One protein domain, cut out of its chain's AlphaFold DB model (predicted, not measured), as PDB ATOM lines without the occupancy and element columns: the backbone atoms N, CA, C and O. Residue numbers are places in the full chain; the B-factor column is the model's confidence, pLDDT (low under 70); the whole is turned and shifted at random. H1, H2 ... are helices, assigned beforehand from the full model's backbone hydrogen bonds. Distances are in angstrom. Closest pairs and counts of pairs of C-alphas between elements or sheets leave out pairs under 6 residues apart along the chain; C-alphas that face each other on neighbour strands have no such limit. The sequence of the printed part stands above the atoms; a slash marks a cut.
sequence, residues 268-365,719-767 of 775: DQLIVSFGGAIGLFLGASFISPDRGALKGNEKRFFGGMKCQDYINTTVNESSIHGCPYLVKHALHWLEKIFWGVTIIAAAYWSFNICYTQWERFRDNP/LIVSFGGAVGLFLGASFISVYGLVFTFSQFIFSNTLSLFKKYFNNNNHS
ATOM      1  N   ASP A 268     172.817 229.760 236.872       74.38
ATOM      2  CA  ASP A 268     173.031 228.427 237.443       74.38
ATOM      3  C   ASP A 268     172.566 227.318 236.490       74.38
ATOM      4  O   ASP A 268     173.313 226.373 236.255       74.38
ATOM      5  N   GLN A 269     171.394 227.460 235.862       71.50
ATOM      6  CA  GLN A 269     170.905 226.489 234.878       71.50
ATOM      7  C   GLN A 269     171.760 226.476 233.609       71.50
ATOM      8  O   GLN A 269     171.974 225.412 233.027       71.50
ATOM      9  N   LEU A 270     172.295 227.630 233.198       76.31
ATOM     10  CA  LEU A 270     173.241 227.716 232.083       76.31
ATOM     11  C   LEU A 270     174.543 226.973 232.395       76.31
ATOM     12  O   LEU A 270     174.986 226.158 231.589       76.31
ATOM     13  N   ILE A 271     175.124 227.221 233.571       75.69
ATOM     14  CA  ILE A 271     176.353 226.566 234.041       75.69
ATOM     15  C   ILE A 271     176.145 225.054 234.113       75.69
ATOM     16  O   ILE A 271     176.957 224.294 233.595       75.69
ATOM     17  N   VAL A 272     175.027 224.621 234.691       76.56
ATOM     18  CA  VAL A 272     174.650 223.209 234.789       76.56
ATOM     19  C   VAL A 272     174.450 222.577 233.411       76.56
ATOM     20  O   VAL A 272     174.913 221.463 233.186       76.56
ATOM     21  N   SER A 273     173.811 223.279 232.471       72.88
ATOM     22  CA  SER A 273     173.575 222.769 231.112       72.88
ATOM     23  C   SER A 273     174.879 222.612 230.329       72.88
ATOM     24  O   SER A 273     175.109 221.569 229.716       72.88
ATOM     25  N   PHE A 274     175.770 223.610 230.388       74.19
ATOM     26  CA  PHE A 274     177.103 223.504 229.792       74.19
ATOM     27  C   PHE A 274     177.942 222.433 230.474       74.19
ATOM     28  O   PHE A 274     178.620 221.675 229.793       74.19
ATOM     29  N   GLY A 275     177.873 222.334 231.798       67.81
ATOM     30  CA  GLY A 275     178.609 221.330 232.547       67.81
ATOM     31  C   GLY A 275     178.135 219.906 232.295       67.81
ATOM     32  O   GLY A 275     178.962 219.008 232.178       67.81
ATOM     33  N   GLY A 276     176.830 219.702 232.115       67.94
ATOM     34  CA  GLY A 276     176.271 218.429 231.670       67.94
ATOM     35  C   GLY A 276     176.736 218.058 230.264       67.94
ATOM     36  O   GLY A 276     177.155 216.928 230.045       67.94
ATOM     37  N   ALA A 277     176.737 219.011 229.325       68.12
ATOM     38  CA  ALA A 277     177.219 218.774 227.966       68.12
ATOM     39  C   ALA A 277     178.734 218.494 227.924       68.12
ATOM     40  O   ALA A 277     179.168 217.517 227.320       68.12
ATOM     41  N   ILE A 278     179.545 219.309 228.601       66.00
ATOM     42  CA  ILE A 278     181.005 219.149 228.670       66.00
ATOM     43  C   ILE A 278     181.370 217.842 229.385       66.00
ATOM     44  O   ILE A 278     182.211 217.093 228.893       66.00
ATOM     45  N   GLY A 279     180.702 217.524 230.496       62.09
ATOM     46  CA  GLY A 279     180.908 216.271 231.220       62.09
ATOM     47  C   GLY A 279     180.534 215.043 230.388       62.09
ATOM     48  O   GLY A 279     181.285 214.072 230.368       62.09
ATOM     49  N   LEU A 280     179.418 215.097 229.649       62.78
ATOM     50  CA  LEU A 280     178.943 213.989 228.816       62.78
ATOM     51  C   LEU A 280     179.815 213.754 227.572       62.78
ATOM     52  O   LEU A 280     180.104 212.606 227.249       62.78
ATOM     53  N   PHE A 281     180.209 214.817 226.864       56.66
ATOM     54  CA  PHE A 281     180.900 214.698 225.572       56.66
ATOM     55  C   PHE A 281     182.426 214.724 225.673       56.66
ATOM     56  O   PHE A 281     183.093 214.124 224.833       56.66
ATOM     57  N   LEU A 282     182.990 215.414 226.668       56.06
ATOM     58  CA  LEU A 282     184.441 215.595 226.802       56.06
ATOM     59  C   LEU A 282     185.032 214.849 228.005       56.06
ATOM     60  O   LEU A 282     186.252 214.785 228.127       56.06
ATOM     61  N   GLY A 283     184.199 214.306 228.905       55.09
ATOM     62  CA  GLY A 283     184.670 213.679 230.145       55.09
ATOM     63  C   GLY A 283     185.411 214.650 231.074       55.09
ATOM     64  O   GLY A 283     186.182 214.222 231.927       55.09
ATOM     65  N   ALA A 284     185.215 215.962 230.897       55.28
ATOM     66  CA  ALA A 284     185.900 217.006 231.647       55.28
ATOM     67  C   ALA A 284     185.018 217.527 232.792       55.28
ATOM     68  O   ALA A 284     183.831 217.790 232.612       55.28
ATOM     69  N   SER A 285     185.618 217.711 233.968       56.41
ATOM     70  CA  SER A 285     185.011 218.395 235.122       56.41
ATOM     71  C   SER A 285     185.858 219.607 235.502       56.41
ATOM     72  O   SER A 285     187.033 219.652 235.128       56.41
ATOM     73  N   PHE A 286     185.346 220.517 236.335       53.41
ATOM     74  CA  PHE A 286     186.162 221.614 236.888       53.41
ATOM     75  C   PHE A 286     187.422 221.148 237.639       53.41
ATOM     76  O   PHE A 286     188.338 221.935 237.850       53.41
ATOM     77  N   ILE A 287     187.477 219.874 238.029       53.69
ATOM     78  CA  ILE A 287     188.559 219.269 238.806       53.69
ATOM     79  C   ILE A 287     189.652 218.643 237.899       53.69
ATOM     80  O   ILE A 287     190.641 218.130 238.411       53.69
ATOM     81  N   SER A 288     189.559 218.704 236.560       47.31
ATOM     82  CA  SER A 288     190.461 217.932 235.673       47.31
ATOM     83  C   SER A 288     191.430 218.759 234.815       47.31
ATOM     84  O   SER A 288     190.985 219.565 233.999       47.31
ATOM     85  N   PRO A 289     192.731 218.411 234.841       45.19
ATOM     86  CA  PRO A 289     193.602 218.471 233.675       45.19
ATOM     87  C   PRO A 289     194.091 217.064 233.257       45.19
ATOM     88  O   PRO A 289     194.798 216.392 233.996       45.19
ATOM     89  N   ASP A 290     193.679 216.678 232.047       37.69
ATOM     90  CA  ASP A 290     194.191 215.689 231.077       37.69
ATOM     91  C   ASP A 290     194.540 214.212 231.449       37.69
ATOM     92  O   ASP A 290     195.304 213.900 232.358       37.69
ATOM     93  N   ARG A 291     194.048 213.335 230.550       42.81
ATOM     94  CA  ARG A 291     194.306 211.906 230.233       42.81
ATOM     95  C   ARG A 291     193.989 210.765 231.214       42.81
ATOM     96  O   ARG A 291     194.671 210.540 232.205       42.81
ATOM     97  N   GLY A 292     193.204 209.826 230.668       34.47
ATOM     98  CA  GLY A 292     193.786 208.544 230.245       34.47
ATOM     99  C   GLY A 292     193.143 207.286 230.822       34.47
ATOM    100  O   GLY A 292     193.518 206.847 231.898       34.47
ATOM    101  N   ALA A 293     192.233 206.699 230.038       30.97
ATOM    102  CA  ALA A 293     191.872 205.279 229.955       30.97
ATOM    103  C   ALA A 293     192.182 204.373 231.170       30.97
ATOM    104  O   ALA A 293     193.324 203.988 231.426       30.97
ATOM    105  N   LEU A 294     191.103 203.922 231.813       30.94
ATOM    106  CA  LEU A 294     191.054 202.803 232.753       30.94
ATOM    107  C   LEU A 294     191.794 201.574 232.188       30.94
ATOM    108  O   LEU A 294     191.327 200.938 231.243       30.94
ATOM    109  N   LYS A 295     192.926 201.204 232.795       29.08
ATOM    110  CA  LYS A 295     193.471 199.843 232.699       29.08
ATOM    111  C   LYS A 295     192.859 199.014 233.821       29.08
ATOM    112  O   LYS A 295     193.231 199.175 234.980       29.08
ATOM    113  N   GLY A 296     191.931 198.131 233.457       30.16
ATOM    114  CA  GLY A 296     191.463 197.067 234.337       30.16
ATOM    115  C   GLY A 296     192.630 196.147 234.678       30.16
ATOM    116  O   GLY A 296     193.231 195.553 233.786       30.16
ATOM    117  N   ASN A 297     192.966 196.062 235.963       28.95
ATOM    118  CA  ASN A 297     193.889 195.061 236.472       28.95
ATOM    119  C   ASN A 297     193.079 194.052 237.281       28.95
ATOM    120  O   ASN A 297     192.601 194.332 238.378       28.95
ATOM    121  N   GLU A 298     192.925 192.870 236.704       35.62
ATOM    122  CA  GLU A 298     192.294 191.720 237.327       35.62
ATOM    123  C   GLU A 298     193.218 191.203 238.446       35.62
ATOM    124  O   GLU A 298     194.288 190.649 238.188       35.62
ATOM    125  N   LYS A 299     192.843 191.408 239.714       36.72
ATOM    126  CA  LYS A 299     193.487 190.729 240.848       36.72
ATOM    127  C   LYS A 299     192.451 189.958 241.656       36.72
ATOM    128  O   LYS A 299     191.584 190.529 242.309       36.72
ATOM    129  N   ARG A 300     192.590 188.628 241.620       40.91
ATOM    130  CA  ARG A 300     191.894 187.664 242.482       40.91
ATOM    131  C   ARG A 300     192.104 188.031 243.955       40.91
ATOM    132  O   ARG A 300     193.236 188.007 244.431       40.91
ATOM    133  N   PHE A 301     191.016 188.292 244.676       39.94
ATOM    134  CA  PHE A 301     191.030 188.564 246.114       39.94
ATOM    135  C   PHE A 301     190.328 187.428 246.869       39.94
ATOM    136  O   PHE A 301     189.112 187.415 247.035       39.94
ATOM    137  N   PHE A 302     191.105 186.442 247.322       39.09
ATOM    138  CA  PHE A 302     190.661 185.439 248.294       39.09
ATOM    139  C   PHE A 302     191.269 185.782 249.663       39.09
ATOM    140  O   PHE A 302     192.304 185.251 250.052       39.09
ATOM    141  N   GLY A 303     190.624 186.701 250.387       47.44
ATOM    142  CA  GLY A 303     190.975 187.105 251.755       47.44
ATOM    143  C   GLY A 303     190.095 188.265 252.232       47.44
ATOM    144  O   GLY A 303     189.750 189.129 251.430       47.44
ATOM    145  N   GLY A 304     189.696 188.275 253.511       53.31
ATOM    146  CA  GLY A 304     188.847 189.334 254.077       53.31
ATOM    147  C   GLY A 304     189.493 190.718 253.943       53.31
ATOM    148  O   GLY A 304     190.662 190.889 254.289       53.31
ATOM    149  N   MET A 305     188.743 191.692 253.428       62.59
ATOM    150  CA  MET A 305     189.264 193.010 253.054       62.59
ATOM    151  C   MET A 305     189.237 193.981 254.247       62.59
ATOM    152  O   MET A 305     188.179 194.251 254.819       62.59
ATOM    153  N   LYS A 306     190.400 194.524 254.639       70.31
ATOM    154  CA  LYS A 306     190.489 195.519 255.724       70.31
ATOM    155  C   LYS A 306     189.884 196.855 255.281       70.31
ATOM    156  O   LYS A 306     189.924 197.205 254.106       70.31
ATOM    157  N   CYS A 307     189.368 197.636 256.235       70.62
ATOM    158  CA  CYS A 307     188.738 198.936 255.959       70.62
ATOM    159  C   CYS A 307     189.690 199.921 255.253       70.62
ATOM    160  O   CYS A 307     189.281 200.606 254.322       70.62
ATOM    161  N   GLN A 308     190.974 199.924 255.623       71.12
ATOM    162  CA  GLN A 308     191.990 200.761 254.979       71.12
ATOM    163  C   GLN A 308     192.210 200.386 253.505       71.12
ATOM    164  O   GLN A 308     192.318 201.265 252.654       71.12
ATOM    165  N   ASP A 309     192.230 199.086 253.203       71.12
ATOM    166  CA  ASP A 309     192.412 198.580 251.840       71.12
ATOM    167  C   ASP A 309     191.171 198.871 250.989       71.12
ATOM    168  O   ASP A 309     191.291 199.309 249.852       71.12
ATOM    169  N   TYR A 310     189.977 198.741 251.573       75.00
ATOM    170  CA  TYR A 310     188.726 199.142 250.932       75.00
ATOM    171  C   TYR A 310     188.691 200.633 250.586       75.00
ATOM    172  O   TYR A 310     188.323 200.984 249.467       75.00
ATOM    173  N   ILE A 311     189.070 201.514 251.519       73.56
ATOM    174  CA  ILE A 311     189.085 202.963 251.276       73.56
ATOM    175  C   ILE A 311     190.112 203.297 250.195       73.56
ATOM    176  O   ILE A 311     189.791 204.029 249.263       73.56
ATOM    177  N   ASN A 312     191.315 202.729 250.272       75.69
ATOM    178  CA  ASN A 312     192.360 202.984 249.287       75.69
ATOM    179  C   ASN A 312     191.952 202.511 247.888       75.69
ATOM    180  O   ASN A 312     192.101 203.275 246.940       75.69
ATOM    181  N   THR A 313     191.393 201.307 247.751       72.50
ATOM    182  CA  THR A 313     190.925 200.787 246.457       72.50
ATOM    183  C   THR A 313     189.748 201.603 245.929       72.50
ATOM    184  O   THR A 313     189.800 202.095 244.806       72.50
ATOM    185  N   THR A 314     188.730 201.846 246.757       74.50
ATOM    186  CA  THR A 314     187.513 202.569 246.351       74.50
ATOM    187  C   THR A 314     187.800 204.019 245.964       74.50
ATOM    188  O   THR A 314     187.250 204.512 244.986       74.50
ATOM    189  N   VAL A 315     188.662 204.726 246.701       77.56
ATOM    190  CA  VAL A 315     188.990 206.136 246.428       77.56
ATOM    191  C   VAL A 315     189.969 206.272 245.257       77.56
ATOM    192  O   VAL A 315     189.871 207.238 244.503       77.56
ATOM    193  N   ASN A 316     190.872 205.305 245.061       77.31
ATOM    194  CA  ASN A 316     191.814 205.292 243.938       77.31
ATOM    195  C   ASN A 316     191.153 204.905 242.603       77.31
ATOM    196  O   ASN A 316     191.526 205.441 241.565       77.31
ATOM    197  N   GLU A 317     190.165 204.008 242.627       73.38
ATOM    198  CA  GLU A 317     189.393 203.582 241.446       73.38
ATOM    199  C   GLU A 317     188.120 204.417 241.229       73.38
ATOM    200  O   GLU A 317     187.376 204.201 240.271       73.38
ATOM    201  N   SER A 318     187.859 205.389 242.108       74.31
ATOM    202  CA  SER A 318     186.702 206.269 241.999       74.31
ATOM    203  C   SER A 318     186.768 207.105 240.725       74.31
ATOM    204  O   SER A 318     187.754 207.782 240.443       74.31
ATOM    205  N   SER A 319     185.652 207.145 240.002       71.94
ATOM    206  CA  SER A 319     185.444 208.064 238.881       71.94
ATOM    207  C   SER A 319     185.186 209.516 239.316       71.94
ATOM    208  O   SER A 319     185.013 210.374 238.463       71.94
ATOM    209  N   ILE A 320     185.112 209.810 240.623       79.50
ATOM    210  CA  ILE A 320     185.080 211.197 241.115       79.50
ATOM    211  C   ILE A 320     186.475 211.780 240.917       79.50
ATOM    212  O   ILE A 320     187.430 211.325 241.545       79.50
ATOM    213  N   HIS A 321     186.601 212.810 240.087       79.19
ATOM    214  CA  HIS A 321     187.901 213.242 239.568       79.19
ATOM    215  C   HIS A 321     188.904 213.698 240.643       79.19
ATOM    216  O   HIS A 321     190.107 213.552 240.452       79.19
ATOM    217  N   GLY A 322     188.441 214.193 241.796       78.44
ATOM    218  CA  GLY A 322     189.325 214.598 242.897       78.44
ATOM    219  C   GLY A 322     189.772 213.450 243.814       78.44
ATOM    220  O   GLY A 322     190.799 213.562 244.481       78.44
ATOM    221  N   CYS A 323     189.027 212.342 243.863       82.12
ATOM    222  CA  CYS A 323     189.244 211.267 244.834       82.12
ATOM    223  C   CYS A 323     190.617 210.571 244.705       82.12
ATOM    224  O   CYS A 323     191.293 210.449 245.731       82.12
ATOM    225  N   PRO A 324     191.108 210.197 243.506       81.81
ATOM    226  CA  PRO A 324     192.390 209.496 243.367       81.81
ATOM    227  C   PRO A 324     193.600 210.261 243.934       81.81
ATOM    228  O   PRO A 324     194.559 209.659 244.425       81.81
ATOM    229  N   TYR A 325     193.554 211.598 243.936       82.62
ATOM    230  CA  TYR A 325     194.636 212.447 244.446       82.62
ATOM    231  C   TYR A 325     194.780 212.403 245.976       82.62
ATOM    232  O   TYR A 325     195.852 212.708 246.496       82.62
ATOM    233  N   LEU A 326     193.751 211.965 246.707       81.88
ATOM    234  CA  LEU A 326     193.823 211.793 248.163       81.88
ATOM    235  C   LEU A 326     194.687 210.585 248.561       81.88
ATOM    236  O   LEU A 326     195.363 210.611 249.592       81.88
ATOM    237  N   VAL A 327     194.699 209.538 247.730       81.50
ATOM    238  CA  VAL A 327     195.361 208.255 248.035       81.50
ATOM    239  C   VAL A 327     196.726 208.132 247.357       81.50
ATOM    240  O   VAL A 327     197.599 207.428 247.865       81.50
ATOM    241  N   LYS A 328     196.978 208.861 246.263       81.25
ATOM    242  CA  LYS A 328     198.246 208.779 245.520       81.25
ATOM    243  C   LYS A 328     199.455 209.059 246.428       81.25
ATOM    244  O   LYS A 328     199.575 210.113 247.055       81.25
ATOM    245  N   HIS A 329     200.370 208.092 246.503       76.12
ATOM    246  CA  HIS A 329     201.529 208.138 247.406       76.12
ATOM    247  C   HIS A 329     202.600 209.158 246.995       76.12
ATOM    248  O   HIS A 329     203.371 209.590 247.840       76.12
ATOM    249  N   ALA A 330     202.626 209.562 245.724       78.50
ATOM    250  CA  ALA A 330     203.628 210.473 245.170       78.50
ATOM    251  C   ALA A 330     203.356 211.971 245.431       78.50
ATOM    252  O   ALA A 330     204.169 212.798 245.036       78.50
ATOM    253  N   LEU A 331     202.218 212.326 246.040       81.06
ATOM    254  CA  LEU A 331     201.819 213.716 246.299       81.06
ATOM    255  C   LEU A 331     202.166 214.139 247.728       81.06
ATOM    256  O   LEU A 331     202.033 213.346 248.670       81.06
ATOM    257  N   HIS A 332     202.538 215.407 247.894       88.12
ATOM    258  CA  HIS A 332     202.842 215.974 249.205       88.12
ATOM    259  C   HIS A 332     201.563 216.125 250.051       88.12
ATOM    260  O   HIS A 332     200.460 216.291 249.528       88.12
ATOM    261  N   TRP A 333     201.680 216.099 251.381       83.69
ATOM    262  CA  TRP A 333     200.513 216.149 252.273       83.69
ATOM    263  C   TRP A 333     199.691 217.444 252.126       83.69
ATOM    264  O   TRP A 333     198.467 217.404 252.218       83.69
ATOM    265  N   LEU A 334     200.342 218.572 251.816       86.19
ATOM    266  CA  LEU A 334     199.668 219.844 251.512       86.19
ATOM    267  C   LEU A 334     198.806 219.772 250.242       86.19
ATOM    268  O   LEU A 334     197.703 220.311 250.218       86.19
ATOM    269  N   GLU A 335     199.266 219.069 249.204       85.38
ATOM    270  CA  GLU A 335     198.500 218.880 247.964       85.38
ATOM    271  C   GLU A 335     197.268 218.005 248.214       85.38
ATOM    272  O   GLU A 335     196.192 218.266 247.680       85.38
ATOM    273  N   LYS A 336     197.385 217.005 249.096       85.75
ATOM    274  CA  LYS A 336     196.243 216.181 249.522       85.75
ATOM    275  C   LYS A 336     195.194 217.000 250.272       85.75
ATOM    276  O   LYS A 336     194.004 216.819 250.030       85.75
ATOM    277  N   ILE A 337     195.618 217.924 251.139       88.75
ATOM    278  CA  ILE A 337     194.706 218.860 251.817       88.75
ATOM    279  C   ILE A 337     194.013 219.765 250.796       88.75
ATOM    280  O   ILE A 337     192.795 219.925 250.863       88.75
ATOM    281  N   PHE A 338     194.754 220.308 249.827       89.19
ATOM    282  CA  PHE A 338     194.190 221.134 248.756       89.19
ATOM    283  C   PHE A 338     193.085 220.402 247.981       89.19
ATOM    284  O   PHE A 338     191.982 220.936 247.823       89.19
ATOM    285  N   TRP A 339     193.333 219.160 247.557       86.62
ATOM    286  CA  TRP A 339     192.320 218.351 246.875       86.62
ATOM    287  C   TRP A 339     191.142 218.001 247.789       86.62
ATOM    288  O   TRP A 339     189.996 218.081 247.351       86.62
ATOM    289  N   GLY A 340     191.388 217.702 249.067       87.50
ATOM    290  CA  GLY A 340     190.330 217.458 250.053       87.50
ATOM    291  C   GLY A 340     189.391 218.654 250.221       87.50
ATOM    292  O   GLY A 340     188.173 218.502 250.120       87.50
ATOM    293  N   VAL A 341     189.944 219.858 250.396       90.50
ATOM    294  CA  VAL A 341     189.168 221.107 250.494       90.50
ATOM    295  C   VAL A 341     188.403 221.382 249.198       90.50
ATOM    296  O   VAL A 341     187.229 221.745 249.241       90.50
ATOM    297  N   THR A 342     189.036 221.158 248.046       88.38
ATOM    298  CA  THR A 342     188.419 221.378 246.729       88.38
ATOM    299  C   THR A 342     187.219 220.456 246.496       88.38
ATOM    300  O   THR A 342     186.176 220.919 246.039       88.38
ATOM    301  N   ILE A 343     187.315 219.174 246.868       87.56
ATOM    302  CA  ILE A 343     186.205 218.209 246.767       87.56
ATOM    303  C   ILE A 343     185.050 218.603 247.690       87.56
ATOM    304  O   ILE A 343     183.896 218.560 247.269       87.56
ATOM    305  N   ILE A 344     185.342 219.016 248.928       90.75
ATOM    306  CA  ILE A 344     184.313 219.462 249.881       90.75
ATOM    307  C   ILE A 344     183.595 220.704 249.344       90.75
ATOM    308  O   ILE A 344     182.364 220.754 249.348       90.75
ATOM    309  N   ALA A 345     184.344 221.683 248.829       90.50
ATOM    310  CA  ALA A 345     183.771 222.878 248.221       90.50
ATOM    311  C   ALA A 345     182.907 222.527 246.996       90.50
ATOM    312  O   ALA A 345     181.782 223.010 246.875       90.50
ATOM    313  N   ALA A 346     183.391 221.646 246.116       89.06
ATOM    314  CA  ALA A 346     182.659 221.190 244.938       89.06
ATOM    315  C   ALA A 346     181.365 220.438 245.300       89.06
ATOM    316  O   ALA A 346     180.317 220.696 244.707       89.06
ATOM    317  N   ALA A 347     181.406 219.562 246.306       89.19
ATOM    318  CA  ALA A 347     180.232 218.853 246.807       89.19
ATOM    319  C   ALA A 347     179.203 219.815 247.422       89.19
ATOM    320  O   ALA A 347     178.009 219.684 247.153       89.19
ATOM    321  N   TYR A 348     179.661 220.812 248.189       92.88
ATOM    322  CA  TYR A 348     178.799 221.844 248.767       92.88
ATOM    323  C   TYR A 348     178.061 222.644 247.683       92.88
ATOM    324  O   TYR A 348     176.837 222.782 247.744       92.88
ATOM    325  N   TRP A 349     178.776 223.122 246.659       89.75
ATOM    326  CA  TRP A 349     178.170 223.864 245.549       89.75
ATOM    327  C   TRP A 349     177.221 223.001 244.712       89.75
ATOM    328  O   TRP A 349     176.125 223.452 244.378       89.75
ATOM    329  N   SER A 350     177.596 221.750 244.430       88.31
ATOM    330  CA  SER A 350     176.742 220.796 243.714       88.31
ATOM    331  C   SER A 350     175.434 220.535 244.470       88.31
ATOM    332  O   SER A 350     174.353 220.641 243.891       88.31
ATOM    333  N   PHE A 351     175.508 220.289 245.784       90.56
ATOM    334  CA  PHE A 351     174.329 220.095 246.628       90.56
ATOM    335  C   PHE A 351     173.438 221.338 246.665       90.56
ATOM    336  O   PHE A 351     172.225 221.217 246.507       90.56
ATOM    337  N   ASN A 352     174.024 222.527 246.831       91.00
ATOM    338  CA  ASN A 352     173.267 223.776 246.868       91.00
ATOM    339  C   ASN A 352     172.489 224.000 245.560       91.00
ATOM    340  O   ASN A 352     171.293 224.273 245.605       91.00
ATOM    341  N   ILE A 353     173.129 223.793 244.405       87.88
ATOM    342  CA  ILE A 353     172.481 223.924 243.094       87.88
ATOM    343  C   ILE A 353     171.389 222.865 242.903       87.88
ATOM    344  O   ILE A 353     170.290 223.187 242.458       87.88
ATOM    345  N   CYS A 354     171.639 221.604 243.260       88.69
ATOM    346  CA  CYS A 354     170.601 220.570 243.200       88.69
ATOM    347  C   CYS A 354     169.406 220.920 244.103       88.69
ATOM    348  O   CYS A 354     168.253 220.763 243.700       88.69
ATOM    349  N   TYR A 355     169.663 221.446 245.300       90.75
ATOM    350  CA  TYR A 355     168.616 221.868 246.224       90.75
ATOM    351  C   TYR A 355     167.777 223.025 245.658       90.75
ATOM    352  O   TYR A 355     166.548 222.959 245.701       90.75
ATOM    353  N   THR A 356     168.405 224.043 245.059       85.69
ATOM    354  CA  THR A 356     167.673 225.167 244.446       85.69
ATOM    355  C   THR A 356     166.857 224.731 243.224       85.69
ATOM    356  O   THR A 356     165.713 225.169 243.072       85.69
ATOM    357  N   GLN A 357     167.368 223.818 242.384       84.94
ATOM    358  CA  GLN A 357     166.572 223.255 241.279       84.94
ATOM    359  C   GLN A 357     165.385 222.425 241.785       84.94
ATOM    360  O   GLN A 357     164.297 222.486 241.209       84.94
ATOM    361  N   TRP A 358     165.566 221.667 242.870       87.12
ATOM    362  CA  TRP A 358     164.489 220.895 243.487       87.12
ATOM    363  C   TRP A 358     163.379 221.790 244.041       87.12
ATOM    364  O   TRP A 358     162.199 221.545 243.786       87.12
ATOM    365  N   GLU A 359     163.745 222.850 244.765       86.19
ATOM    366  CA  GLU A 359     162.791 223.828 245.293       86.19
ATOM    367  C   GLU A 359     161.985 224.470 244.157       86.19
ATOM    368  O   GLU A 359     160.753 224.516 244.198       86.19
ATOM    369  N   ARG A 360     162.665 224.857 243.073       80.44
ATOM    370  CA  ARG A 360     162.025 225.406 241.876       80.44
ATOM    371  C   ARG A 360     161.034 224.429 241.237       80.44
ATOM    372  O   ARG A 360     159.918 224.841 240.911       80.44
ATOM    373  N   PHE A 361     161.422 223.162 241.078       82.81
ATOM    374  CA  PHE A 361     160.564 222.102 240.540       82.81
ATOM    375  C   PHE A 361     159.318 221.880 241.406       82.81
ATOM    376  O   PHE A 361     158.203 221.794 240.893       82.81
ATOM    377  N   ARG A 362     159.503 221.804 242.728       84.50
ATOM    378  CA  ARG A 362     158.429 221.525 243.685       84.50
ATOM    379  C   ARG A 362     157.440 222.684 243.786       84.50
ATOM    380  O   ARG A 362     156.230 222.452 243.795       84.50
ATOM    381  N   ASP A 363     157.947 223.912 243.854       82.69
ATOM    382  CA  ASP A 363     157.139 225.064 244.250       82.69
ATOM    383  C   ASP A 363     156.556 225.813 243.040       82.69
ATOM    384  O   ASP A 363     155.439 226.334 243.129       82.69
ATOM    385  N   ASN A 364     157.262 225.850 241.896       80.00
ATOM    386  CA  ASN A 364     156.850 226.591 240.692       80.00
ATOM    387  C   ASN A 364     157.143 225.839 239.365       80.00
ATOM    388  O   ASN A 364     157.882 226.351 238.519       80.00
ATOM    389  N   PRO A 365     156.533 224.662 239.123       82.56
ATOM    390  CA  PRO A 365     156.766 223.875 237.903       82.56
ATOM    391  C   PRO A 365     156.135 224.484 236.636       82.56
ATOM    392  O   PRO A 365     156.538 224.157 235.518       82.56
ATOM    393  N   LEU A 719     164.878 218.312 235.365       81.94
ATOM    394  CA  LEU A 719     165.400 218.129 236.724       81.94
ATOM    395  C   LEU A 719     166.529 217.094 236.753       81.94
ATOM    396  O   LEU A 719     167.589 217.373 237.309       81.94
ATOM    397  N   ILE A 720     166.336 215.934 236.119       83.19
ATOM    398  CA  ILE A 720     167.359 214.879 236.046       83.19
ATOM    399  C   ILE A 720     168.593 215.378 235.292       83.19
ATOM    400  O   ILE A 720     169.714 215.202 235.770       83.19
ATOM    401  N   VAL A 721     168.395 216.044 234.151       82.44
ATOM    402  CA  VAL A 721     169.484 216.664 233.380       82.44
ATOM    403  C   VAL A 721     170.219 217.699 234.228       82.44
ATOM    404  O   VAL A 721     171.447 217.743 234.207       82.44
ATOM    405  N   SER A 722     169.499 218.484 235.032       83.06
ATOM    406  CA  SER A 722     170.114 219.499 235.889       83.06
ATOM    407  C   SER A 722     170.912 218.895 237.048       83.06
ATOM    408  O   SER A 722     172.010 219.355 237.345       83.06
ATOM    409  N   PHE A 723     170.414 217.831 237.681       86.50
ATOM    410  CA  PHE A 723     171.165 217.105 238.712       86.50
ATOM    411  C   PHE A 723     172.406 216.435 238.130       86.50
ATOM    412  O   PHE A 723     173.494 216.565 238.689       86.50
ATOM    413  N   GLY A 724     172.263 215.773 236.979       81.94
ATOM    414  CA  GLY A 724     173.379 215.163 236.262       81.94
ATOM    415  C   GLY A 724     174.431 216.193 235.854       81.94
ATOM    416  O   GLY A 724     175.618 215.957 236.048       81.94
ATOM    417  N   GLY A 725     174.008 217.364 235.368       83.50
ATOM    418  CA  GLY A 725     174.905 218.462 235.020       83.50
ATOM    419  C   GLY A 725     175.629 219.051 236.229       83.50
ATOM    420  O   GLY A 725     176.835 219.258 236.165       83.50
ATOM    421  N   ALA A 726     174.941 219.264 237.356       86.44
ATOM    422  CA  ALA A 726     175.562 219.779 238.578       86.44
ATOM    423  C   ALA A 726     176.550 218.772 239.194       86.44
ATOM    424  O   ALA A 726     177.661 219.133 239.576       86.44
ATOM    425  N   VAL A 727     176.179 217.496 239.290       85.25
ATOM    426  CA  VAL A 727     177.055 216.454 239.850       85.25
ATOM    427  C   VAL A 727     178.227 216.158 238.909       85.25
ATOM    428  O   VAL A 727     179.371 216.077 239.357       85.25
ATOM    429  N   GLY A 728     177.977 216.090 237.601       81.56
ATOM    430  CA  GLY A 728     179.007 215.874 236.584       81.56
ATOM    431  C   GLY A 728     180.012 217.022 236.496       81.56
ATOM    432  O   GLY A 728     181.215 216.784 236.473       81.56
ATOM    433  N   LEU A 729     179.550 218.273 236.524       82.38
ATOM    434  CA  LEU A 729     180.418 219.447 236.410       82.38
ATOM    435  C   LEU A 729     181.351 219.628 237.612       82.38
ATOM    436  O   LEU A 729     182.546 219.881 237.438       82.38
ATOM    437  N   PHE A 730     180.802 219.527 238.826       84.69
ATOM    438  CA  PHE A 730     181.550 219.794 240.054       84.69
ATOM    439  C   PHE A 730     182.355 218.582 240.529       84.69
ATOM    440  O   PHE A 730     183.452 218.772 241.036       84.69
ATOM    441  N   LEU A 731     181.852 217.353 240.367       83.38
ATOM    442  CA  LEU A 731     182.503 216.147 240.901       83.38
ATOM    443  C   LEU A 731     183.067 215.213 239.819       83.38
ATOM    444  O   LEU A 731     183.806 214.288 240.153       83.38
ATOM    445  N   GLY A 732     182.728 215.414 238.540       78.31
ATOM    446  CA  GLY A 732     183.042 214.448 237.478       78.31
ATOM    447  C   GLY A 732     182.246 213.146 237.595       78.31
ATOM    448  O   GLY A 732     182.586 212.151 236.966       78.31
ATOM    449  N   ALA A 733     181.203 213.124 238.429       78.44
ATOM    450  CA  ALA A 733     180.462 211.913 238.747       78.44
ATOM    451  C   ALA A 733     179.212 211.754 237.872       78.44
ATOM    452  O   ALA A 733     178.535 212.718 237.519       78.44
ATOM    453  N   SER A 734     178.881 210.504 237.562       75.69
ATOM    454  CA  SER A 734     177.696 210.105 236.803       75.69
ATOM    455  C   SER A 734     176.928 208.997 237.529       75.69
ATOM    456  O   SER A 734     177.365 208.480 238.558       75.69
ATOM    457  N   PHE A 735     175.796 208.561 236.973       71.00
ATOM    458  CA  PHE A 735     175.096 207.372 237.473       71.00
ATOM    459  C   PHE A 735     175.981 206.112 237.467       71.00
ATOM    460  O   PHE A 735     175.841 205.262 238.344       71.00
ATOM    461  N   ILE A 736     176.943 206.019 236.542       75.56
ATOM    462  CA  ILE A 736     177.911 204.912 236.487       75.56
ATOM    463  C   ILE A 736     178.870 204.976 237.684       75.56
ATOM    464  O   ILE A 736     179.210 203.945 238.260       75.56
ATOM    465  N   SER A 737     179.244 206.180 238.120       73.25
ATOM    466  CA  SER A 737     180.060 206.400 239.320       73.25
ATOM    467  C   SER A 737     179.369 205.889 240.581       73.25
ATOM    468  O   SER A 737     179.988 205.225 241.409       73.25
ATOM    469  N   VAL A 738     178.064 206.158 240.705       73.88
ATOM    470  CA  VAL A 738     177.245 205.660 241.818       73.88
ATOM    471  C   VAL A 738     177.171 204.133 241.784       73.88
ATOM    472  O   VAL A 738     177.367 203.495 242.815       73.88
ATOM    473  N   TYR A 739     176.965 203.538 240.605       77.19
ATOM    474  CA  TYR A 739     176.985 202.083 240.442       77.19
ATOM    475  C   TYR A 739     178.333 201.469 240.857       77.19
ATOM    476  O   TYR A 739     178.348 200.493 241.601       77.19
ATOM    477  N   GLY A 740     179.458 202.068 240.455       73.31
ATOM    478  CA  GLY A 740     180.798 201.617 240.850       73.31
ATOM    479  C   GLY A 740     181.039 201.671 242.366       73.31
ATOM    480  O   GLY A 740     181.580 200.724 242.942       73.31
ATOM    481  N   LEU A 741     180.573 202.730 243.040       76.50
ATOM    482  CA  LEU A 741     180.637 202.843 244.504       76.50
ATOM    483  C   LEU A 741     179.762 201.797 245.208       76.50
ATOM    484  O   LEU A 741     180.194 201.175 246.174       76.50
ATOM    485  N   VAL A 742     178.544 201.556 244.714       81.69
ATOM    486  CA  VAL A 742     177.658 200.515 245.264       81.69
ATOM    487  C   VAL A 742     178.250 199.124 245.043       81.69
ATOM    488  O   VAL A 742     178.200 198.286 245.941       81.69
ATOM    489  N   PHE A 743     178.850 198.879 243.879       79.06
ATOM    490  CA  PHE A 743     179.482 197.608 243.546       79.06
ATOM    491  C   PHE A 743     180.677 197.308 244.461       79.06
ATOM    492  O   PHE A 743     180.705 196.254 245.098       79.06
ATOM    493  N   THR A 744     181.613 198.245 244.614       75.56
ATOM    494  CA  THR A 744     182.767 198.097 245.527       75.56
ATOM    495  C   THR A 744     182.330 197.950 246.987       75.56
ATOM    496  O   THR A 744     182.853 197.094 247.707       75.56
ATOM    497  N   PHE A 745     181.306 198.694 247.417       81.69
ATOM    498  CA  PHE A 745     180.705 198.528 248.742       81.69
ATOM    499  C   PHE A 745     180.072 197.139 248.920       81.69
ATOM    500  O   PHE A 745     180.283 196.487 249.942       81.69
ATOM    501  N   SER A 746     179.356 196.634 247.913       82.69
ATOM    502  CA  SER A 746     178.766 195.291 247.954       82.69
ATOM    503  C   SER A 746     179.832 194.191 248.040       82.69
ATOM    504  O   SER A 746     179.677 193.250 248.816       82.69
ATOM    505  N   GLN A 747     180.961 194.349 247.336       79.56
ATOM    506  CA  GLN A 747     182.112 193.450 247.438       79.56
ATOM    507  C   GLN A 747     182.762 193.499 248.824       79.56
ATOM    508  O   GLN A 747     183.152 192.457 249.353       79.56
ATOM    509  N   PHE A 748     182.850 194.681 249.442       78.69
ATOM    510  CA  PHE A 748     183.342 194.829 250.812       78.69
ATOM    511  C   PHE A 748     182.458 194.103 251.826       78.69
ATOM    512  O   PHE A 748     182.971 193.346 252.655       78.69
ATOM    513  N   ILE A 749     181.137 194.280 251.728       83.25
ATOM    514  CA  ILE A 749     180.178 193.568 252.574       83.25
ATOM    515  C   ILE A 749     180.299 192.059 252.354       83.25
ATOM    516  O   ILE A 749     180.449 191.323 253.325       83.25
ATOM    517  N   PHE A 750     180.311 191.597 251.101       82.69
ATOM    518  CA  PHE A 750     180.400 190.175 250.768       82.69
ATOM    519  C   PHE A 750     181.711 189.526 251.237       82.69
ATOM    520  O   PHE A 750     181.697 188.450 251.827       82.69
ATOM    521  N   SER A 751     182.858 190.182 251.038       75.69
ATOM    522  CA  SER A 751     184.163 189.672 251.485       75.69
ATOM    523  C   SER A 751     184.240 189.550 253.013       75.69
ATOM    524  O   SER A 751     184.737 188.549 253.542       75.69
ATOM    525  N   ASN A 752     183.693 190.528 253.742       76.00
ATOM    526  CA  ASN A 752     183.698 190.512 255.203       76.00
ATOM    527  C   ASN A 752     182.678 189.540 255.799       76.00
ATOM    528  O   ASN A 752     183.012 188.855 256.766       76.00
ATOM    529  N   THR A 753     181.487 189.393 255.212       76.25
ATOM    530  CA  THR A 753     180.533 188.359 255.642       76.25
ATOM    531  C   THR A 753     181.078 186.960 255.365       76.25
ATOM    532  O   THR A 753     181.042 186.114 256.254       76.25
ATOM    533  N   LEU A 754     181.687 186.715 254.199       72.25
ATOM    534  CA  LEU A 754     182.288 185.420 253.861       72.25
ATOM    535  C   LEU A 754     183.494 185.076 254.756       72.25
ATOM    536  O   LEU A 754     183.677 183.924 255.152       72.25
ATOM    537  N   SER A 755     184.307 186.075 255.116       66.94
ATOM    538  CA  SER A 755     185.414 185.939 256.074       66.94
ATOM    539  C   SER A 755     184.917 185.600 257.487       66.94
ATOM    540  O   SER A 755     185.477 184.719 258.146       66.94
ATOM    541  N   LEU A 756     183.828 186.236 257.934       67.75
ATOM    542  CA  LEU A 756     183.165 185.918 259.204       67.75
ATOM    543  C   LEU A 756     182.574 184.500 259.197       67.75
ATOM    544  O   LEU A 756     182.787 183.755 260.153       67.75
ATOM    545  N   PHE A 757     181.934 184.083 258.101       68.06
ATOM    546  CA  PHE A 757     181.438 182.713 257.923       68.06
ATOM    547  C   PHE A 757     182.568 181.672 257.939       68.06
ATOM    548  O   PHE A 757     182.443 180.643 258.602       68.06
ATOM    549  N   LYS A 758     183.707 181.942 257.284       66.50
ATOM    550  CA  LYS A 758     184.890 181.064 257.348       66.50
ATOM    551  C   LYS A 758     185.492 180.985 258.751       66.50
ATOM    552  O   LYS A 758     185.883 179.898 259.164       66.50
ATOM    553  N   LYS A 759     185.553 182.094 259.500       65.25
ATOM    554  CA  LYS A 759     185.999 182.086 260.907       65.25
ATOM    555  C   LYS A 759     185.054 181.290 261.807       65.25
ATOM    556  O   LYS A 759     185.532 180.550 262.659       65.25
ATOM    557  N   TYR A 760     183.744 181.395 261.589       61.19
ATOM    558  CA  TYR A 760     182.740 180.611 262.309       61.19
ATOM    559  C   TYR A 760     182.890 179.101 262.046       61.19
ATOM    560  O   TYR A 760     182.942 178.313 262.986       61.19
ATOM    561  N   PHE A 761     183.071 178.694 260.784       60.25
ATOM    562  CA  PHE A 761     183.316 177.289 260.434       60.25
ATOM    563  C   PHE A 761     184.672 176.756 260.935       60.25
ATOM    564  O   PHE A 761     184.732 175.630 261.424       60.25
ATOM    565  N   ASN A 762     185.751 177.547 260.881       58.34
ATOM    566  CA  ASN A 762     187.057 177.114 261.400       58.34
ATOM    567  C   ASN A 762     187.100 177.016 262.934       58.34
ATOM    568  O   ASN A 762     187.772 176.127 263.452       58.34
ATOM    569  N   ASN A 763     186.367 177.866 263.665       53.69
ATOM    570  CA  ASN A 763     186.241 177.725 265.122       53.69
ATOM    571  C   ASN A 763     185.476 176.452 265.521       53.69
ATOM    572  O   ASN A 763     185.814 175.846 266.533       53.69
ATOM    573  N   ASN A 764     184.514 175.997 264.711       51.59
ATOM    574  CA  ASN A 764     183.825 174.726 264.956       51.59
ATOM    575  C   ASN A 764     184.701 173.493 264.657       51.59
ATOM    576  O   ASN A 764     184.515 172.459 265.292       51.59
ATOM    577  N   ASN A 765     185.690 173.593 263.760       49.41
ATOM    578  CA  ASN A 765     186.622 172.492 263.483       49.41
ATOM    579  C   ASN A 765     187.737 172.345 264.537       49.41
ATOM    580  O   ASN A 765     188.231 171.237 264.739       49.41
ATOM    581  N   HIS A 766     188.117 173.415 265.246       47.09
ATOM    582  CA  HIS A 766     189.129 173.333 266.309       47.09
ATOM    583  C   HIS A 766     188.615 172.729 267.628       47.09
ATOM    584  O   HIS A 766     189.428 172.314 268.452       47.09
ATOM    585  N   SER A 767     187.296 172.600 267.808       43.84
ATOM    586  CA  SER A 767     186.701 171.895 268.956       43.84
ATOM    587  C   SER A 767     186.678 170.363 268.811       43.84
ATOM    588  O   SER A 767     186.307 169.686 269.763       43.84
TER     589      SER A 767
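This is residues 268 to 365 and 719 to 767 of the 775 residues of an uncharacterized protein of Glossina palpalis gambiensis (UniProt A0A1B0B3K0). A long helix, H6, reaches away as an arm from a cluster in which H5 lies side by side with long H4 and H1 crosses H5. Short H2 and H3 sit between H4 and H6. The printed part has 147 residues, with six named helices, H1 to H6 in chain order, and no named strand; the class is all helix. It is loose and elongated, with a radius of gyration of the C-alphas of 19.5 A and spans of 68 by 40 by 27 A.

Start at H6, residues 735 to 766. With residues 741 to 748 alone it only just touches H2, residues 307 to 316, in 3 pairs of C-alphas within 8 A; the closest, of Thr 314 and Thr 744, are 6.6 A apart, at a shallow tilt of 23 degrees, opposite ways. H2 touches H3, residues 324 to 327; the closest C-alphas, of Asn 316 and Pro 324, are 4.3 A apart. H3 touches H4, residues 333 to 363, at residues 336 to 340 of H4 alone, closest at C-alphas 326 and 336, 5.2 A. H4 touches H5, residues 719 to 731, closest at C-alphas 346 and 730, 5.2 A, at a shallow tilt of 12 degrees, opposite ways. H5 touches H1, residues 268 to 282, closest at C-alphas 725 and 276, 3.6 A, the same way at a steep tilt of 69.6 degrees, only just short of perpendicular. The helix packing is mostly aligned, only just: 2 of 3 pairs are at a shallow tilt. H4 and H6 are apart. Every O i to N i+4 pair is within hydrogen-bond range in H1, H2, H4, H5 and H6; H3 is too short for one.

Find C-alpha 735 at (175.096, 207.372, 237.473); from there H6 runs 46.8 A to C-alpha 766 at (189.129, 173.333, 266.309). H4 runs 45.0 A from C-alpha 333 at (200.513, 216.149, 252.273). H1 measures 20.2 A, H5 17.7 A, H2 13.9 A and H3 5.7 A.

The C-alphas of Asn 364 and Ser 767, the two farthest apart, are 68.4 A apart. Residues 366 to 718 are not printed; C-alphas 365 and 719 are 10.4 A apart across the cut. Look at residues 283 to 306 for the long link from H1 to H2. Residues 329 to 334 and 759 to 767 stand free, the latter including 759 to 766 of H6. The model's pLDDT is under 70 at residues 275 to 305 and 755 to 767.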